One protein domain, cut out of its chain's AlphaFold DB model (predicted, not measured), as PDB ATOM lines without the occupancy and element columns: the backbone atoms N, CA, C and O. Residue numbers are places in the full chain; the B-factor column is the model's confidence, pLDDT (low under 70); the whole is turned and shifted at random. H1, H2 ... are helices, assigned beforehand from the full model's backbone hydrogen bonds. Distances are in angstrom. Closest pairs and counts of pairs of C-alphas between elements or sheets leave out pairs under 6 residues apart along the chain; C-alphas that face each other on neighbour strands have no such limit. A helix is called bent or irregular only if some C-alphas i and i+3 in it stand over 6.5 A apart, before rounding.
ATOM      1  N   ARG A  16     -14.638  -6.809 -51.404       62.09
ATOM      2  CA  ARG A  16     -15.880  -6.353 -52.058       62.09
ATOM      3  C   ARG A  16     -15.826  -6.383 -53.585       62.09
ATOM      4  O   ARG A  16     -16.881  -6.496 -54.196       62.09
ATOM      5  N   THR A  17     -14.650  -6.279 -54.204       62.84
ATOM      6  CA  THR A  17     -14.510  -6.305 -55.672       62.84
ATOM      7  C   THR A  17     -14.381  -7.720 -56.237       62.84
ATOM      8  O   THR A  17     -14.821  -7.959 -57.359       62.84
ATOM      9  N   LEU A  18     -13.854  -8.674 -55.463       61.66
ATOM     10  CA  LEU A  18     -13.681 -10.069 -55.891       61.66
ATOM     11  C   LEU A  18     -14.997 -10.869 -55.909       61.66
ATOM     12  O   LEU A  18     -15.234 -11.648 -56.832       61.66
ATOM     13  N   ALA A  19     -15.878 -10.658 -54.924       68.44
ATOM     14  CA  ALA A  19     -17.166 -11.352 -54.830       68.44
ATOM     15  C   ALA A  19     -18.102 -11.147 -56.049       68.44
ATOM     16  O   ALA A  19     -18.601 -12.144 -56.575       68.44
ATOM     17  N   PRO A  20     -18.336  -9.914 -56.551       71.50
ATOM     18  CA  PRO A  20     -19.185  -9.713 -57.723       71.50
ATOM     19  C   PRO A  20     -18.552 -10.284 -58.998       71.50
ATOM     20  O   PRO A  20     -19.259 -10.875 -59.805       71.50
ATOM     21  N   GLN A  21     -17.231 -10.183 -59.172       72.19
ATOM     22  CA  GLN A  21     -16.554 -10.715 -60.363       72.19
ATOM     23  C   GLN A  21     -16.693 -12.238 -60.493       72.19
ATOM     24  O   GLN A  21     -16.944 -12.739 -61.589       72.19
ATOM     25  N   ALA A  22     -16.592 -12.973 -59.382       75.94
ATOM     26  CA  ALA A  22     -16.807 -14.418 -59.375       75.94
ATOM     27  C   ALA A  22     -18.257 -14.799 -59.731       75.94
ATOM     28  O   ALA A  22     -18.473 -15.761 -60.464       75.94
ATOM     29  N   PHE A  23     -19.242 -14.026 -59.261       77.94
ATOM     30  CA  PHE A  23     -20.658 -14.255 -59.557       77.94
ATOM     31  C   PHE A  23     -20.956 -14.131 -61.060       77.94
ATOM     32  O   PHE A  23     -21.493 -15.061 -61.660       77.94
ATOM     33  N   TYR A  24     -20.491 -13.051 -61.699       76.81
ATOM     34  CA  TYR A  24     -20.665 -12.851 -63.142       76.81
ATOM     35  C   TYR A  24     -20.013 -13.951 -63.989       76.81
ATOM     36  O   TYR A  24     -20.554 -14.336 -65.023       76.81
ATOM     37  N   PHE A  25     -18.858 -14.472 -63.565       78.19
ATOM     38  CA  PHE A  25     -18.188 -15.554 -64.285       78.19
ATOM     39  C   PHE A  25     -18.981 -16.867 -64.223       78.19
ATOM     40  O   PHE A  25     -19.080 -17.578 -65.224       78.19
ATOM     41  N   VAL A  26     -19.565 -17.193 -63.069       79.56
ATOM     42  CA  VAL A  26     -20.384 -18.405 -62.904       79.56
ATOM     43  C   VAL A  26     -21.682 -18.306 -63.708       79.56
ATOM     44  O   VAL A  26     -22.022 -19.256 -64.414       79.56
ATOM     45  N   ASP A  27     -22.361 -17.158 -63.666       83.06
ATOM     46  CA  ASP A  27     -23.598 -16.942 -64.426       83.06
ATOM     47  C   ASP A  27     -23.361 -17.012 -65.939       83.06
ATOM     48  O   ASP A  27     -24.088 -17.702 -66.651       83.06
ATOM     49  N   CYS A  28     -22.287 -16.383 -66.429       82.31
ATOM     50  CA  CYS A  28     -21.942 -16.399 -67.849       82.31
ATOM     51  C   CYS A  28     -21.699 -17.826 -68.372       82.31
ATOM     52  O   CYS A  28     -22.227 -18.202 -69.418       82.31
ATOM     53  N   ASN A  29     -20.964 -18.658 -67.622       82.00
ATOM     54  CA  ASN A  29     -20.743 -20.057 -68.003       82.00
ATOM     55  C   ASN A  29     -22.056 -20.856 -68.031       82.00
ATOM     56  O   ASN A  29     -22.302 -21.606 -68.975       82.00
ATOM     57  N   ALA A  30     -22.922 -20.665 -67.032       85.31
ATOM     58  CA  ALA A  30     -24.208 -21.354 -66.970       85.31
ATOM     59  C   ALA A  30     -25.132 -20.978 -68.143       85.31
ATOM     60  O   ALA A  30     -25.837 -21.836 -68.685       85.31
ATOM     61  N   ASP A  31     -25.126 -19.713 -68.554       86.12
ATOM     62  CA  ASP A  31     -25.923 -19.249 -69.687       86.12
ATOM     63  C   ASP A  31     -25.355 -19.725 -71.028       86.12
ATOM     64  O   ASP A  31     -26.123 -20.160 -71.894       86.12
ATOM     65  N   CYS A  32     -24.028 -19.758 -71.188       85.56
ATOM     66  CA  CYS A  32     -23.385 -20.383 -72.346       85.56
ATOM     67  C   CYS A  32     -23.773 -21.864 -72.488       85.56
ATOM     68  O   CYS A  32     -24.138 -22.296 -73.587       85.56
ATOM     69  N   ASP A  33     -23.778 -22.626 -71.392       85.00
ATOM     70  CA  ASP A  33     -24.184 -24.036 -71.398       85.00
ATOM     71  C   ASP A  33     -25.657 -24.213 -71.788       85.00
ATOM     72  O   ASP A  33     -25.992 -25.060 -72.626       85.00
ATOM     73  N   ARG A  34     -26.560 -23.391 -71.233       87.12
ATOM     74  CA  ARG A  34     -27.989 -23.422 -71.591       87.12
ATOM     75  C   ARG A  34     -28.205 -23.168 -73.075       87.12
ATOM     76  O   ARG A  34     -28.937 -23.922 -73.721       87.12
ATOM     77  N   LEU A  35     -27.561 -22.135 -73.616       87.44
ATOM     78  CA  LEU A  35     -27.657 -21.781 -75.032       87.44
ATOM     79  C   LEU A  35     -27.111 -22.902 -75.923       87.44
ATOM     80  O   LEU A  35     -27.750 -23.267 -76.914       87.44
ATOM     81  N   GLY A  36     -25.987 -23.509 -75.537       86.88
ATOM     82  CA  GLY A  36     -25.415 -24.661 -76.232       86.88
ATOM     83  C   GLY A  36     -26.389 -25.838 -76.304       86.88
ATOM     84  O   GLY A  36     -26.664 -26.362 -77.388       86.88
ATOM     85  N   VAL A  37     -26.991 -26.217 -75.174       85.19
ATOM     86  CA  VAL A  37     -27.979 -27.306 -75.119       85.19
ATOM     87  C   VAL A  37     -29.219 -26.978 -75.951       85.19
ATOM     88  O   VAL A  37     -29.738 -27.853 -76.646       85.19
ATOM     89  N   GLN A  38     -29.689 -25.731 -75.924       87.31
ATOM     90  CA  GLN A  38     -30.869 -25.311 -76.677       87.31
ATOM     91  C   GLN A  38     -30.653 -25.393 -78.194       87.31
ATOM     92  O   GLN A  38     -31.573 -25.766 -78.922       87.31
ATOM     93  N   PHE A  39     -29.434 -25.128 -78.667       87.88
ATOM     94  CA  PHE A  39     -29.074 -25.249 -80.080       87.88
ATOM     95  C   PHE A  39     -28.814 -26.700 -80.518       87.88
ATOM     96  O   PHE A  39     -29.189 -27.097 -81.625       87.88
ATOM     97  N   LEU A  40     -28.194 -27.516 -79.658       87.25
ATOM     98  CA  LEU A  40     -27.847 -28.911 -79.960       87.25
ATOM     99  C   LEU A  40     -29.045 -29.869 -79.870       87.25
ATOM    100  O   LEU A  40     -29.124 -30.826 -80.644       87.25
ATOM    101  N   ARG A  41     -29.995 -29.612 -78.961       86.06
ATOM    102  CA  ARG A  41     -31.172 -30.464 -78.724       86.06
ATOM    103  C   ARG A  41     -32.024 -30.730 -79.975       86.06
ATOM    104  O   ARG A  41     -32.262 -31.904 -80.256       86.06
ATOM    105  N   PRO A  42     -32.475 -29.725 -80.757       86.00
ATOM    106  CA  PRO A  42     -33.320 -29.981 -81.926       86.00
ATOM    107  C   PRO A  42     -32.586 -30.741 -83.035       86.00
ATOM    108  O   PRO A  42     -33.209 -31.516 -83.755       86.00
ATOM    109  N   LYS A  43     -31.264 -30.554 -83.151       85.81
ATOM    110  CA  LYS A  43     -30.443 -31.180 -84.196       85.81
ATOM    111  C   LYS A  43     -30.107 -32.643 -83.911       85.81
ATOM    112  O   LYS A  43     -29.783 -33.368 -84.843       85.81
ATOM    113  N   ASN A  44     -30.179 -33.087 -82.654       86.19
ATOM    114  CA  ASN A  44     -29.748 -34.432 -82.275       86.19
ATOM    115  C   ASN A  44     -30.696 -35.127 -81.284       86.19
ATOM    116  O   ASN A  44     -30.283 -35.614 -80.228       86.19
ATOM    117  N   LYS A  45     -31.986 -35.193 -81.636       79.94
ATOM    118  CA  LYS A  45     -33.037 -35.799 -80.795       79.94
ATOM    119  C   LYS A  45     -32.705 -37.218 -80.319       79.94
ATOM    120  O   LYS A  45     -33.031 -37.568 -79.193       79.94
ATOM    121  N   MET A  46     -31.989 -38.014 -81.120       78.25
ATOM    122  CA  MET A  46     -31.600 -39.381 -80.750       78.25
ATOM    123  C   MET A  46     -30.740 -39.449 -79.475       78.25
ATOM    124  O   MET A  46     -30.871 -40.403 -78.712       78.25
ATOM    125  N   ILE A  47     -29.877 -38.454 -79.236       82.50
ATOM    126  CA  ILE A  47     -29.012 -38.399 -78.046       82.50
ATOM    127  C   ILE A  47     -29.734 -37.762 -76.858       82.50
ATOM    128  O   ILE A  47     -29.566 -38.211 -75.726       82.50
ATOM    129  N   TYR A  48     -30.540 -36.728 -77.104       80.56
ATOM    130  CA  TYR A  48     -31.189 -35.963 -76.034       80.56
ATOM    131  C   TYR A  48     -32.520 -36.564 -75.559       80.56
ATOM    132  O   TYR A  48     -32.952 -36.272 -74.446       80.56
ATOM    133  N   GLU A  49     -33.155 -37.432 -76.352       81.62
ATOM    134  CA  GLU A  49     -34.449 -38.054 -76.046       81.62
ATOM    135  C   GLU A  49     -34.427 -39.595 -76.190       81.62
ATOM    136  O   GLU A  49     -35.334 -40.185 -76.786       81.62
ATOM    137  N   PRO A  50     -33.439 -40.317 -75.620       77.81
ATOM    138  CA  PRO A  50     -33.304 -41.759 -75.838       77.81
ATOM    139  C   PRO A  50     -34.505 -42.543 -75.293       77.81
ATOM    140  O   PRO A  50     -34.910 -43.544 -75.876       77.81
ATOM    141  N   LYS A  51     -35.124 -42.061 -74.206       68.62
ATOM    142  CA  LYS A  51     -36.302 -42.687 -73.581       68.62
ATOM    143  C   LYS A  51     -37.572 -42.602 -74.435       68.62
ATOM    144  O   LYS A  51     -38.502 -43.360 -74.184       68.62
ATOM    145  N   ILE A  52     -37.631 -41.704 -75.421       70.44
ATOM    146  CA  ILE A  52     -38.774 -41.611 -76.342       70.44
ATOM    147  C   ILE A  52     -38.705 -42.736 -77.380       70.44
ATOM    148  O   ILE A  52     -39.733 -43.287 -77.745       70.44
ATOM    149  N   LYS A  53     -37.494 -43.142 -77.786       66.19
ATOM    150  CA  LYS A  53     -37.274 -44.184 -78.800       66.19
ATOM    151  C   LYS A  53     -37.720 -45.584 -78.370       66.19
ATOM    152  O   LYS A  53     -38.110 -46.379 -79.212       66.19
ATOM    153  N   TYR A  54     -37.610 -45.900 -77.082       66.38
ATOM    154  CA  TYR A  54     -37.967 -47.216 -76.534       66.38
ATOM    155  C   TYR A  54     -39.368 -47.241 -75.918       66.38
ATOM    156  O   TYR A  54     -39.696 -48.156 -75.164       66.38
ATOM    157  N   ARG A  55     -40.174 -46.211 -76.179       62.75
ATOM    158  CA  ARG A  55     -41.552 -46.158 -75.711       62.75
ATOM    159  C   ARG A  55     -42.435 -46.965 -76.660       62.75
ATOM    160  O   ARG A  55     -42.261 -46.881 -77.866       62.75
ATOM    161  N   GLU A  56     -43.396 -47.706 -76.115       66.88
ATOM    162  CA  GLU A  56     -44.462 -48.320 -76.912       66.88
ATOM    163  C   GLU A  56     -45.249 -47.233 -77.666       66.88
ATOM    164  O   GLU A  56     -45.765 -46.294 -77.051       66.88
ATOM    165  N   ASP A  57     -45.343 -47.368 -78.992       53.53
ATOM    166  CA  ASP A  57     -45.828 -46.338 -79.926       53.53
ATOM    167  C   ASP A  57     -47.257 -45.830 -79.635       53.53
ATOM    168  O   ASP A  57     -47.632 -44.737 -80.053       53.53
ATOM    169  N   ASN A  58     -48.053 -46.583 -78.869       55.84
ATOM    170  CA  ASN A  58     -49.453 -46.271 -78.561       55.84
ATOM    171  C   ASN A  58     -49.682 -45.478 -77.259       55.84
ATOM    172  O   ASN A  58     -50.832 -45.248 -76.881       55.84
TER     173      ASN A  58
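AT A GLANCE: This is residues 16 to 58 of the 241 residues of an uncharacterized protein of Moniliophthora roreri (UniProt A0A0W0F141). One long helix, H1, makes most of a rod, and after residue 43 of H1 come two very short helices, H2 and H3, and a tail, residues 54 to 58. Residues 16 to 36, within H1, stick out free. The printed part has 43 residues with three named helices, in the order H1, H2, H3, and no named strand; the class is all helix. It is extended, with a radius of gyration of the C-alphas of 17.5 A and spans of 58 by 17 by 12 A.

HOW THE PARTS SIT: H1, residues 16 to 43, touches no helix. In the backbone of H1, 20 of 24 O i to N i+4 pairs are within hydrogen-bond range, while H2, residues 45 to 48, and H3, residues 50 to 53, are too short for such a pair. H1 and H2 are close but not clearly touching, the closest C-alphas being those of Arg 41 and Tyr 48, 6.1 A apart. H2 and H3 are also close but not clearly touching, with the closest C-alphas, of Met 46 and Lys 53, 7.7 A apart. H1 and H3 are apart.

IN THESE COORDINATES: H1 runs 43.1 A from C-alpha 16 at (-15.880, -6.353, -52.058) to C-alpha 43 at (-30.443, -31.180, -84.196). It is only just irregular: C-alphas 39 and 42 are 6.6 A apart. H2 measures 5.1 A and H3 5.5 A, ending at C-alpha 53 (-37.274, -44.184, -78.800).

THE WHOLE: The C-alphas farthest apart, of Arg 16 and Asn 58, are 58.5 A apart. The printed part has no cut, and both links are tight. Mean pLDDT of the printed part is 77.2; residues 16 to 19, 51 and 53 to 58 are under 70.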